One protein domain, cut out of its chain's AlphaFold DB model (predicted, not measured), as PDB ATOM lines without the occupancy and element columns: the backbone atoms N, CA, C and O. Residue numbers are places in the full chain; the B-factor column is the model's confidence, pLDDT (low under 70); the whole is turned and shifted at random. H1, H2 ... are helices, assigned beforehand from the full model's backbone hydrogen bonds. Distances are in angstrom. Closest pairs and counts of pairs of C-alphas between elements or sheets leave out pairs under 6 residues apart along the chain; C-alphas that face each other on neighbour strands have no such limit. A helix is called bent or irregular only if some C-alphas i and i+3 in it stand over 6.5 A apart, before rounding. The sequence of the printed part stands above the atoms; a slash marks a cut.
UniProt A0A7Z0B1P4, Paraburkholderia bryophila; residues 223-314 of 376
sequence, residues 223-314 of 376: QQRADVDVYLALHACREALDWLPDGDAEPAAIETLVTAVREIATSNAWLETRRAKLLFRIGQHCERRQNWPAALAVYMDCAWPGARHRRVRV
ATOM      1  N   GLN A 223     241.937 193.864 283.493       90.81
ATOM      2  CA  GLN A 223     243.225 194.380 283.963       90.81
ATOM      3  C   GLN A 223     244.031 193.332 284.732       90.81
ATOM      4  O   GLN A 223     245.223 193.522 284.944       90.81
ATOM      5  N   GLN A 224     243.383 192.248 285.161       93.50
ATOM      6  CA  GLN A 224     243.985 191.154 285.912       93.50
ATOM      7  C   GLN A 224     243.452 189.821 285.391       93.50
ATOM      8  O   GLN A 224     242.272 189.719 285.051       93.50
ATOM      9  N   ARG A 225     244.301 188.790 285.384       95.19
ATOM     10  CA  ARG A 225     243.919 187.432 284.969       95.19
ATOM     11  C   ARG A 225     242.768 186.883 285.815       95.19
ATOM     12  O   ARG A 225     241.796 186.377 285.270       95.19
ATOM     13  N   ALA A 226     242.821 187.115 287.128       95.88
ATOM     14  CA  ALA A 226     241.779 186.689 288.060       95.88
ATOM     15  C   ALA A 226     240.379 187.229 287.704       95.88
ATOM     16  O   ALA A 226     239.384 186.548 287.934       95.88
ATOM     17  N   ASP A 227     240.276 188.421 287.103       96.62
ATOM     18  CA  ASP A 227     238.984 188.961 286.664       96.62
ATOM     19  C   ASP A 227     238.410 188.182 285.462       96.62
ATOM     20  O   ASP A 227     237.189 188.046 285.340       96.62
ATOM     21  N   VAL A 228     239.273 187.641 284.595       96.81
ATOM     22  CA  VAL A 228     238.878 186.752 283.490       96.81
ATOM     23  C   VAL A 228     238.326 185.445 284.057       96.81
ATOM     24  O   VAL A 228     237.237 185.017 283.669       96.81
ATOM     25  N   ASP A 229     239.019 184.859 285.035       97.00
ATOM     26  CA  ASP A 229     238.599 183.617 285.691       97.00
ATOM     27  C   ASP A 229     237.265 183.788 286.430       97.00
ATOM     28  O   ASP A 229     236.356 182.970 286.278       97.00
ATOM     29  N   VAL A 230     237.088 184.901 287.150       97.81
ATOM     30  CA  VAL A 230     235.809 185.259 287.784       97.81
ATOM     31  C   VAL A 230     234.695 185.375 286.746       97.81
ATOM     32  O   VAL A 230     233.588 184.883 286.972       97.81
ATOM     33  N   TYR A 231     234.947 186.025 285.604       97.81
ATOM     34  CA  TYR A 231     233.935 186.141 284.555       97.81
ATOM     35  C   TYR A 231     233.525 184.763 284.027       97.81
ATOM     36  O   TYR A 231     232.323 184.506 283.900       97.81
ATOM     37  N   LEU A 232     234.496 183.893 283.727       97.38
ATOM     38  CA  LEU A 232     234.254 182.540 283.222       97.38
ATOM     39  C   LEU A 232     233.500 181.690 284.250       97.38
ATOM     40  O   LEU A 232     232.502 181.066 283.898       97.38
ATOM     41  N   ALA A 233     233.869 181.753 285.531       97.81
ATOM     42  CA  ALA A 233     233.159 181.057 286.604       97.81
ATOM     43  C   ALA A 233     231.694 181.521 286.726       97.81
ATOM     44  O   ALA A 233     230.770 180.708 286.810       97.81
ATOM     45  N   LEU A 234     231.447 182.836 286.659       97.81
ATOM     46  CA  LEU A 234     230.087 183.386 286.647       97.81
ATOM     47  C   LEU A 234     229.311 183.009 285.381       97.81
ATOM     48  O   LEU A 234     228.082 182.924 285.421       97.81
ATOM     49  N   HIS A 235     229.995 182.838 284.249       96.94
ATOM     50  CA  HIS A 235     229.374 182.371 283.017       96.94
ATOM     51  C   HIS A 235     228.992 180.894 283.109       96.94
ATOM     52  O   HIS A 235     227.839 180.583 282.839       96.94
ATOM     53  N   ALA A 236     229.877 180.026 283.598       96.25
ATOM     54  CA  ALA A 236     229.572 178.616 283.833       96.25
ATOM     55  C   ALA A 236     228.371 178.448 284.779       96.25
ATOM     56  O   ALA A 236     227.439 177.706 284.489       96.25
ATOM     57  N   CYS A 237     228.313 179.232 285.862       97.75
ATOM     58  CA  CYS A 237     227.151 179.253 286.752       97.75
ATOM     59  C   CYS A 237     225.870 179.767 286.060       97.75
ATOM     60  O   CYS A 237     224.757 179.391 286.425       97.75
ATOM     61  N   ARG A 238     225.989 180.669 285.077       96.56
ATOM     62  CA  ARG A 238     224.838 181.108 284.277       96.56
ATOM     63  C   ARG A 238     224.327 179.974 283.397       96.56
ATOM     64  O   ARG A 238     223.123 179.773 283.400       96.56
ATOM     65  N   GLU A 239     225.209 179.279 282.690       94.81
ATOM     66  CA  GLU A 239     224.840 178.142 281.840       94.81
ATOM     67  C   GLU A 239     224.214 177.023 282.685       94.81
ATOM     68  O   GLU A 239     223.147 176.516 282.356       94.81
ATOM     69  N   ALA A 240     224.796 176.719 283.850       95.56
ATOM     70  CA  ALA A 240     224.257 175.729 284.782       95.56
ATOM     71  C   ALA A 240     222.829 176.055 285.266       95.56
ATOM     72  O   ALA A 240     222.064 175.144 285.565       95.56
ATOM     73  N   LEU A 241     222.443 177.338 285.326       96.00
ATOM     74  CA  LEU A 241     221.066 177.737 285.642       96.00
ATOM     75  C   LEU A 241     220.077 177.332 284.539       96.00
ATOM     76  O   LEU A 241     218.929 177.013 284.844       96.00
ATOM     77  N   ASP A 242     220.503 177.394 283.278       92.94
ATOM     78  CA  ASP A 242     219.660 177.087 282.120       92.94
ATOM     79  C   ASP A 242     219.497 175.565 281.927       92.94
ATOM     80  O   ASP A 242     218.502 175.126 281.352       92.94
ATOM     81  N   TRP A 243     220.419 174.774 282.488       90.56
ATOM     82  CA  TRP A 243     220.443 173.305 282.454       90.56
ATOM     83  C   TRP A 243     220.155 172.646 283.811       90.56
ATOM     84  O   TRP A 243     220.578 171.515 284.054       90.56
ATOM     85  N   LEU A 244     219.455 173.336 284.717       92.81
ATOM     86  CA  LEU A 244     219.056 172.726 285.987       92.81
ATOM     87  C   LEU A 244     218.195 171.475 285.743       92.81
ATOM     88  O   LEU A 244     217.312 171.509 284.881       92.81
ATOM     89  N   PRO A 245     218.404 170.396 286.520       90.19
ATOM     90  CA  PRO A 245     217.547 169.226 286.441       90.19
ATOM     91  C   PRO A 245     216.129 169.586 286.890       90.19
ATOM     92  O   PRO A 245     215.940 170.409 287.786       90.19
ATOM     93  N   ASP A 246     215.137 168.942 286.285       85.69
ATOM     94  CA  ASP A 246     213.745 169.026 286.717       85.69
ATOM     95  C   ASP A 246     213.429 167.992 287.811       85.69
ATOM     96  O   ASP A 246     214.120 166.986 287.975       85.69
ATOM     97  N   GLY A 247     212.346 168.228 288.556       88.38
ATOM     98  CA  GLY A 247     211.851 167.298 289.573       88.38
ATOM     99  C   GLY A 247     212.628 167.357 290.890       88.38
ATOM    100  O   GLY A 247     213.073 168.422 291.319       88.38
ATOM    101  N   ASP A 248     212.771 166.208 291.552       88.38
ATOM    102  CA  ASP A 248     213.249 166.125 292.942       88.38
ATOM    103  C   ASP A 248     214.724 166.528 293.122       88.38
ATOM    104  O   ASP A 248     215.129 166.914 294.218       88.38
ATOM    105  N   ALA A 249     215.526 166.490 292.053       90.62
ATOM    106  CA  ALA A 249     216.930 166.907 292.076       90.62
ATOM    107  C   ALA A 249     217.119 168.435 291.965       90.62
ATOM    108  O   ALA A 249     218.181 168.955 292.322       90.62
ATOM    109  N   GLU A 250     216.102 169.172 291.500       92.44
ATOM    110  CA  GLU A 250     216.184 170.618 291.249       92.44
ATOM    111  C   GLU A 250     216.601 171.433 292.492       92.44
ATOM    112  O   GLU A 250     217.497 172.277 292.378       92.44
ATOM    113  N   PRO A 251     216.028 171.215 293.696       92.06
ATOM    114  CA  PRO A 251     216.360 172.029 294.866       92.06
ATOM    115  C   PRO A 251     217.831 171.918 295.287       92.06
ATOM    116  O   PRO A 251     218.450 172.935 295.601       92.06
ATOM    117  N   ALA A 252     218.400 170.709 295.246       93.62
ATOM    118  CA  ALA A 252     219.803 170.468 295.591       93.62
ATOM    119  C   ALA A 252     220.760 171.086 294.556       93.62
ATOM    120  O   ALA A 252     221.784 171.676 294.914       93.62
ATOM    121  N   ALA A 253     220.405 171.016 293.269       94.88
ATOM    122  CA  ALA A 253     221.164 171.663 292.202       94.88
ATOM    123  C   ALA A 253     221.154 173.198 292.339       94.88
ATOM    124  O   ALA A 253     222.194 173.842 292.184       94.88
ATOM    125  N   ILE A 254     220.012 173.794 292.710       95.25
ATOM    126  CA  ILE A 254     219.915 175.231 293.009       95.25
ATOM    127  C   ILE A 254     220.813 175.608 294.192       95.25
ATOM    128  O   ILE A 254     221.521 176.611 294.114       95.25
ATOM    129  N   GLU A 255     220.798 174.841 295.283       94.81
ATOM    130  CA  GLU A 255     221.635 175.110 296.461       94.81
ATOM    131  C   GLU A 255     223.130 175.057 296.124       94.81
ATOM    132  O   GLU A 255     223.886 175.971 296.474       94.81
ATOM    133  N   THR A 256     223.536 174.038 295.367       96.31
ATOM    134  CA  THR A 256     224.910 173.881 294.870       96.31
ATOM    135  C   THR A 256     225.312 175.083 294.016       96.31
ATOM    136  O   THR A 256     226.356 175.696 294.244       96.31
ATOM    137  N   LEU A 257     224.446 175.494 293.085       96.81
ATOM    138  CA  LEU A 257     224.682 176.646 292.221       96.81
ATOM    139  C   LEU A 257     224.789 177.959 293.010       96.81
ATOM    140  O   LEU A 257     225.665 178.780 292.746       96.81
ATOM    141  N   VAL A 258     223.907 178.186 293.986       96.38
ATOM    142  CA  VAL A 258     223.953 179.384 294.838       96.38
ATOM    143  C   VAL A 258     225.250 179.428 295.642       96.38
ATOM    144  O   VAL A 258     225.841 180.502 295.760       96.38
ATOM    145  N   THR A 259     225.694 178.287 296.166       96.44
ATOM    146  CA  THR A 259     226.956 178.164 296.905       96.44
ATOM    147  C   THR A 259     228.141 178.501 296.007       96.44
ATOM    148  O   THR A 259     228.876 179.436 296.322       96.44
ATOM    149  N   ALA A 260     228.230 177.878 294.828       97.25
ATOM    150  CA  ALA A 260     229.273 178.168 293.847       97.25
ATOM    151  C   ALA A 260     229.321 179.661 293.476       97.25
ATOM    152  O   ALA A 260     230.383 180.278 293.471       97.25
ATOM    153  N   VAL A 261     228.165 180.300 293.248       97.06
ATOM    154  CA  VAL A 261     228.115 181.739 292.940       97.06
ATOM    155  C   VAL A 261     228.578 182.604 294.114       97.06
ATOM    156  O   VAL A 261     229.170 183.657 293.886       97.06
ATOM    157  N   ARG A 262     228.306 182.207 295.361       95.19
ATOM    158  CA  ARG A 262     228.708 182.956 296.566       95.19
ATOM    159  C   ARG A 262     230.202 182.846 296.857       95.19
ATOM    160  O   ARG A 262     230.776 183.809 297.358       95.19
ATOM    161  N   GLU A 263     230.813 181.716 296.528       96.44
ATOM    162  CA  GLU A 263     232.253 181.484 296.691       96.44
ATOM    163  C   GLU A 263     233.099 182.291 295.696       96.44
ATOM    164  O   GLU A 263     234.270 182.568 295.960       96.44
ATOM    165  N   ILE A 264     232.503 182.754 294.589       96.25
ATOM    166  CA  ILE A 264     233.170 183.641 293.629       96.25
ATOM    167  C   ILE A 264     233.362 185.040 294.240       96.25
ATOM    168  O   ILE A 264     232.500 185.933 294.172       96.25
ATOM    169  N   ALA A 265     234.544 185.241 294.817       92.25
ATOM    170  CA  ALA A 265     235.004 186.521 295.328       92.25
ATOM    171  C   ALA A 265     235.511 187.424 294.193       92.25
ATOM    172  O   ALA A 265     236.240 186.994 293.303       92.25
ATOM    173  N   THR A 266     235.149 188.705 294.233       93.56
ATOM    174  CA  THR A 266     235.662 189.705 293.291       93.56
ATOM    175  C   THR A 266     235.686 191.084 293.936       93.56
ATOM    176  O   THR A 266     234.786 191.442 294.696       93.56
ATOM    177  N   SER A 267     236.731 191.861 293.650       91.81
ATOM    178  CA  SER A 267     236.829 193.277 294.029       91.81
ATOM    179  C   SER A 267     236.414 194.211 292.886       91.81
ATOM    180  O   SER A 267     236.234 195.413 293.086       91.81
ATOM    181  N   ASN A 268     236.218 193.657 291.688       93.81
ATOM    182  CA  ASN A 268     235.848 194.395 290.497       93.81
ATOM    183  C   ASN A 268     234.337 194.703 290.506       93.81
ATOM    184  O   ASN A 268     233.490 193.811 290.438       93.81
ATOM    185  N   ALA A 269     233.986 195.992 290.556       93.56
ATOM    186  CA  ALA A 269     232.600 196.452 290.699       93.56
ATOM    187  C   ALA A 269     231.668 195.992 289.559       93.56
ATOM    188  O   ALA A 269     230.475 195.748 289.780       93.56
ATOM    189  N   TRP A 270     232.192 195.862 288.337       93.50
ATOM    190  CA  TRP A 270     231.419 195.370 287.197       93.50
ATOM    191  C   TRP A 270     231.130 193.865 287.314       93.50
ATOM    192  O   TRP A 270     229.991 193.444 287.092       93.50
ATOM    193  N   LEU A 271     232.112 193.066 287.739       95.62
ATOM    194  CA  LEU A 271     231.931 191.629 287.976       95.62
ATOM    195  C   LEU A 271     231.034 191.360 289.186       95.62
ATOM    196  O   LEU A 271     230.166 190.490 289.118       95.62
ATOM    197  N   GLU A 272     231.131 192.171 290.240       96.31
ATOM    198  CA  GLU A 272     230.203 192.126 291.374       96.31
ATOM    199  C   GLU A 272     228.760 192.385 290.918       96.31
ATOM    200  O   GLU A 272     227.826 191.668 291.278       96.31
ATOM    201  N   THR A 273     228.572 193.370 290.037       95.75
ATOM    202  CA  THR A 273     227.266 193.659 289.434       95.75
ATOM    203  C   THR A 273     226.749 192.466 288.620       95.75
ATOM    204  O   THR A 273     225.557 192.140 288.676       95.75
ATOM    205  N   ARG A 274     227.634 191.773 287.892       95.75
ATOM    206  CA  ARG A 274     227.308 190.543 287.154       95.75
ATOM    207  C   ARG A 274     226.910 189.401 288.098       95.75
ATOM    208  O   ARG A 274     225.884 188.763 287.845       95.75
ATOM    209  N   ARG A 275     227.648 189.190 289.194       97.38
ATOM    210  CA  ARG A 275     227.342 188.193 290.235       97.38
ATOM    211  C   ARG A 275     225.993 188.469 290.892       97.38
ATOM    212  O   ARG A 275     225.137 187.588 290.940       97.38
ATOM    213  N   ALA A 276     225.741 189.715 291.292       96.94
ATOM    214  CA  ALA A 276     224.460 190.128 291.857       96.94
ATOM    215  C   ALA A 276     223.295 189.882 290.881       96.94
ATOM    216  O   ALA A 276     222.245 189.373 291.277       96.94
ATOM    217  N   LYS A 277     223.479 190.176 289.585       97.31
ATOM    218  CA  LYS A 277     222.478 189.876 288.546       97.31
ATOM    219  C   LYS A 277     222.228 188.374 288.399       97.31
ATOM    220  O   LYS A 277     221.098 187.969 288.136       97.31
ATOM    221  N   LEU A 278     223.261 187.538 288.519       97.38
ATOM    222  CA  LEU A 278     223.133 186.079 288.504       97.38
ATOM    223  C   LEU A 278     222.316 185.576 289.692       97.38
ATOM    224  O   LEU A 278     221.288 184.947 289.447       97.38
ATOM    225  N   LEU A 279     222.669 185.965 290.919       97.56
ATOM    226  CA  LEU A 279     221.872 185.670 292.116       97.56
ATOM    227  C   LEU A 279     220.419 186.126 291.949       97.56
ATOM    228  O   LEU A 279     219.489 185.379 292.232       97.56
ATOM    229  N   PHE A 280     220.194 187.327 291.411       98.06
ATOM    230  CA  PHE A 280     218.840 187.812 291.156       98.06
ATOM    231  C   PHE A 280     218.040 186.897 290.215       98.06
ATOM    232  O   PHE A 280     216.873 186.620 290.497       98.06
ATOM    233  N   ARG A 281     218.654 186.405 289.127       97.69
ATOM    234  CA  ARG A 281     218.002 185.457 288.205       97.69
ATOM    235  C   ARG A 281     217.746 184.096 288.856       97.69
ATOM    236  O   ARG A 281     216.679 183.541 288.619       97.69
ATOM    237  N   ILE A 282     218.658 183.598 289.695       97.31
ATOM    238  CA  ILE A 282     218.439 182.362 290.467       97.31
ATOM    239  C   ILE A 282     217.232 182.536 291.401       97.31
ATOM    240  O   ILE A 282     216.335 181.698 291.420       97.31
ATOM    241  N   GLY A 283     217.130 183.674 292.099       97.12
ATOM    242  CA  GLY A 283     215.958 183.992 292.919       97.12
ATOM    243  C   GLY A 283     214.657 184.036 292.104       97.12
ATOM    244  O   GLY A 283     213.642 183.496 292.534       97.12
ATOM    245  N   GLN A 284     214.689 184.603 290.888       97.12
ATOM    246  CA  GLN A 284     213.520 184.614 289.997       97.12
ATOM    247  C   GLN A 284     213.130 183.206 289.537       97.12
ATOM    248  O   GLN A 284     211.942 182.927 289.389       97.12
ATOM    249  N   HIS A 285     214.112 182.335 289.305       96.44
ATOM    250  CA  HIS A 285     213.873 180.929 289.000       96.44
ATOM    251  C   HIS A 285     213.156 180.225 290.152       96.44
ATOM    252  O   HIS A 285     212.090 179.651 289.937       96.44
ATOM    253  N   CYS A 286     213.654 180.390 291.380       95.88
ATOM    254  CA  CYS A 286     213.022 179.854 292.587       95.88
ATOM    255  C   CYS A 286     211.576 180.356 292.753       95.88
ATOM    256  O   CYS A 286     210.683 179.576 293.069       95.88
ATOM    257  N   GLU A 287     211.312 181.641 292.479       95.94
ATOM    258  CA  GLU A 287     209.949 182.189 292.511       95.94
ATOM    259  C   GLU A 287     209.019 181.556 291.466       95.94
ATOM    260  O   GLU A 287     207.852 181.307 291.768       95.94
ATOM    261  N   ARG A 288     209.506 181.291 290.242       94.56
ATOM    262  CA  ARG A 288     208.709 180.607 289.205       94.56
ATOM    263  C   ARG A 288     208.341 179.187 289.627       94.56
ATOM    264  O   ARG A 288     207.226 178.757 289.356       94.56
ATOM    265  N   ARG A 289     209.251 178.510 290.331       93.19
ATOM    266  CA  ARG A 289     209.053 177.179 290.925       93.19
ATOM    267  C   ARG A 289     208.295 177.208 292.259       93.19
ATOM    268  O   ARG A 289     208.097 176.166 292.863       93.19
ATOM    269  N   GLN A 290     207.882 178.389 292.734       93.31
ATOM    270  CA  GLN A 290     207.227 178.593 294.034       93.31
ATOM    271  C   GLN A 290     208.045 178.103 295.245       93.31
ATOM    272  O   GLN A 290     207.508 177.934 296.339       93.31
ATOM    273  N   ASN A 291     209.363 177.944 295.092       93.69
ATOM    274  CA  ASN A 291     210.270 177.643 296.195       93.69
ATOM    275  C   ASN A 291     210.624 178.943 296.938       93.69
ATOM    276  O   ASN A 291     211.666 179.570 296.714       93.69
ATOM    277  N   TRP A 292     209.707 179.385 297.801       95.06
ATOM    278  CA  TRP A 292     209.848 180.633 298.551       95.06
ATOM    279  C   TRP A 292     211.032 180.653 299.528       95.06
ATOM    280  O   TRP A 292     211.710 181.686 299.571       95.06
ATOM    281  N   PRO A 293     211.340 179.571 300.277       94.12
ATOM    282  CA  PRO A 293     212.510 179.540 301.154       94.12
ATOM    283  C   PRO A 293     213.823 179.792 300.401       94.12
ATOM    284  O   PRO A 293     214.594 180.665 300.806       94.12
ATOM    285  N   ALA A 294     214.042 179.114 299.267       94.06
ATOM    286  CA  ALA A 294     215.243 179.308 298.451       94.06
ATOM    287  C   ALA A 294     215.297 180.719 297.842       94.06
ATOM    288  O   ALA A 294     216.324 181.399 297.926       94.06
ATOM    289  N   ALA A 295     214.177 181.218 297.301       96.81
ATOM    290  CA  ALA A 295     214.102 182.579 296.765       96.81
ATOM    291  C   ALA A 295     214.452 183.635 297.830       96.81
ATOM    292  O   ALA A 295     215.194 184.585 297.558       96.81
ATOM    293  N   LEU A 296     213.946 183.469 299.057       95.56
ATOM    294  CA  LEU A 296     214.214 184.370 300.174       95.56
ATOM    295  C   LEU A 296     215.692 184.352 300.579       95.56
ATOM    296  O   LEU A 296     216.272 185.425 300.764       95.56
ATOM    297  N   ALA A 297     216.294 183.164 300.685       94.12
ATOM    298  CA  ALA A 297     217.709 183.002 301.013       94.12
ATOM    299  C   ALA A 297     218.606 183.706 299.983       94.12
ATOM    300  O   ALA A 297     219.496 184.475 300.345       94.12
ATOM    301  N   VAL A 298     218.312 183.539 298.690       96.00
ATOM    302  CA  VAL A 298     219.061 184.195 297.610       96.00
ATOM    303  C   VAL A 298     218.899 185.717 297.649       96.00
ATOM    304  O   VAL A 298     219.884 186.449 297.533       96.00
ATOM    305  N   TYR A 299     217.678 186.227 297.839       96.31
ATOM    306  CA  TYR A 299     217.438 187.674 297.864       96.31
ATOM    307  C   TYR A 299     217.946 188.386 299.117       96.31
ATOM    308  O   TYR A 299     218.060 189.614 299.097       96.31
ATOM    309  N   MET A 300     218.238 187.663 300.199       91.69
ATOM    310  CA  MET A 300     218.774 188.251 301.425       91.69
ATOM    311  C   MET A 300     220.127 188.932 301.189       91.69
ATOM    312  O   MET A 300     220.310 190.064 301.638       91.69
ATOM    313  N   ASP A 301     220.990 188.286 300.404       87.31
ATOM    314  CA  ASP A 301     222.378 188.704 300.167       87.31
ATOM    315  C   ASP A 301     222.584 189.304 298.762       87.31
ATOM    316  O   ASP A 301     223.689 189.668 298.365       87.31
ATOM    317  N   CYS A 302     221.510 189.431 297.977       94.50
ATOM    318  CA  CYS A 302     221.572 189.934 296.610       94.50
ATOM    319  C   CYS A 302     221.577 191.471 296.561       94.50
ATOM    320  O   CYS A 302     220.588 192.136 296.884       94.50
ATOM    321  N   ALA A 303     222.677 192.044 296.065       92.31
ATOM    322  CA  ALA A 303     222.843 193.490 295.901       92.31
ATOM    323  C   ALA A 303     222.169 194.071 294.637       92.31
ATOM    324  O   ALA A 303     222.209 195.285 294.420       92.31
ATOM    325  N   TRP A 304     221.546 193.241 293.790       96.25
ATOM    326  CA  TRP A 304     220.978 193.695 292.518       96.25
ATOM    327  C   TRP A 304     219.796 194.660 292.729       96.25
ATOM    328  O   TRP A 304     218.920 194.394 293.566       96.25
ATOM    329  N   PRO A 305     219.699 195.761 291.956       92.75
ATOM    330  CA  PRO A 305     218.555 196.662 292.021       92.75
ATOM    331  C   PRO A 305     217.223 195.919 291.851       92.75
ATOM    332  O   PRO A 305     216.983 195.237 290.859       92.75
ATOM    333  N   GLY A 306     216.340 196.054 292.841       92.00
ATOM    334  CA  GLY A 306     215.038 195.381 292.864       92.00
ATOM    335  C   GLY A 306     214.991 194.077 293.670       92.00
ATOM    336  O   GLY A 306     213.889 193.662 294.029       92.00
ATOM    337  N   ALA A 307     216.129 193.487 294.061       94.75
ATOM    338  CA  ALA A 307     216.165 192.285 294.909       94.75
ATOM    339  C   ALA A 307     215.384 192.478 296.219       94.75
ATOM    340  O   ALA A 307     214.577 191.636 296.598       94.75
ATOM    341  N   ARG A 308     215.513 193.652 296.855       93.94
ATOM    342  CA  ARG A 308     214.744 193.993 298.063       93.94
ATOM    343  C   ARG A 308     213.229 193.986 297.834       93.94
ATOM    344  O   ARG A 308     212.495 193.511 298.690       93.94
ATOM    345  N   HIS A 309     212.752 194.516 296.705       94.06
ATOM    346  CA  HIS A 309     211.315 194.520 296.401       94.06
ATOM    347  C   HIS A 309     210.803 193.095 296.178       94.06
ATOM    348  O   HIS A 309     209.739 192.739 296.678       94.06
ATOM    349  N   ARG A 310     211.582 192.259 295.478       96.12
ATOM    350  CA  ARG A 310     211.262 190.836 295.315       96.12
ATOM    351  C   ARG A 310     211.264 190.107 296.658       96.12
ATOM    352  O   ARG A 310     210.317 189.385 296.930       96.12
ATOM    353  N   ARG A 311     212.219 190.396 297.548       95.94
ATOM    354  CA  ARG A 311     212.256 189.861 298.918       95.94
ATOM    355  C   ARG A 311     210.978 190.161 299.707       95.94
ATOM    356  O   ARG A 311     210.438 189.256 300.330       95.94
ATOM    357  N   VAL A 312     210.475 191.399 299.657       95.62
ATOM    358  CA  VAL A 312     209.191 191.767 300.290       95.62
ATOM    359  C   VAL A 312     208.043 190.936 299.709       95.62
ATOM    360  O   VAL A 312     207.264 190.365 300.467       95.62
ATOM    361  N   ARG A 313     207.973 190.810 298.379       95.56
ATOM    362  CA  ARG A 313     206.938 190.016 297.699       95.56
ATOM    363  C   ARG A 313     207.010 188.530 298.059       95.56
ATOM    364  O   ARG A 313     205.977 187.909 298.260       95.56
ATOM    365  N   VAL A 314     208.208 187.956 298.157       96.19
ATOM    366  CA  VAL A 314     208.400 186.556 298.569       96.19
ATOM    367  C   VAL A 314     207.954 186.347 300.019       96.19
ATOM    368  O   VAL A 314     207.275 185.364 300.296       96.19
TER     369      VAL A 314
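What this domain is: This is residues 223 to 314 of the 376 residues of a protein of Paraburkholderia bryophila (UniProt A0A7Z0B1P4). The long helix H3 forms an up-and-down bundle with H1 and H2, the three arranged as a triangle, and the two short helices H4 and H5 fold back and forth beside the later part of H3. H4 packs on H3, and H5 packs on H4; H5 is apart from both H1 and H2, while H4 is apart from H1 but close to H2. The printed part has 92 residues, with five named helices in the order H1, H2, H3, H4, H5 and no named strand; its class is all helix. It is compact, with a radius of gyration of the C-alphas of 13.1 A and spans of 41 by 28 by 16 A.

Where its parts are: Find C-alpha 269 at (232.600, 196.452, 290.699); from there H3, residues 269 to 288, runs 28.7 A to C-alpha 288 at (208.709, 180.607, 289.205). Before it come H1, residues 225 to 242, 26.5 A long, which begins at (243.919, 187.432, 284.969), and H2, residues 247 to 263, 25.8 A long. H2 is only just irregular: C-alphas 248 and 251 are 6.9 A apart. After H3 look for H4, residues 292 to 300, 12.1 A long, and H5, residues 307 to 314, 10.3 A long, which ends at C-alpha 314 at (208.400, 186.556, 298.569).

How they stand to each other: Start at H3, the hub, which touches H1, H2 and H4. H3 and H1 run the same way at a shallow tilt of 12 degrees; their closest C-alphas, of Arg 275 and Leu 234, are 6.6 A apart. H2 and H3 form a hairpin at a shallow tilt of 17 degrees, touching through residues 254 to 261 of H2 and 275 to 282 of H3; their closest C-alphas, of Val 261 and Arg 275, are 7.0 A apart. H1 and H2 are a hairpin too, with the closest C-alphas, of Cys 237 and Leu 257, 6.5 A apart. Residues 279 to 287 of H3 touch H4 in a hairpin, where the closest C-alphas, of Gly 283 and Ala 295, are 4.5 A apart. H4 and H5 form a hairpin at a shallow tilt of 23 degrees; their closest C-alphas, of Tyr 299 and Ala 307, are 5.6 A apart. H5 is apart from H1 and H2. Each O i to N i+4 pair is within hydrogen-bond range in H3, H4 and H5, against 13 of 14 in H1 and 11 of 13 in H2.

The domain as a whole: The two C-alphas farthest apart, of Gln 223 and Asp 248, are 42.2 A apart. The printed part has no cut. The link from H4 to H5 is short and the other three are tight. The mean pLDDT of the printed part is 94.9, and no printed residue is under 70.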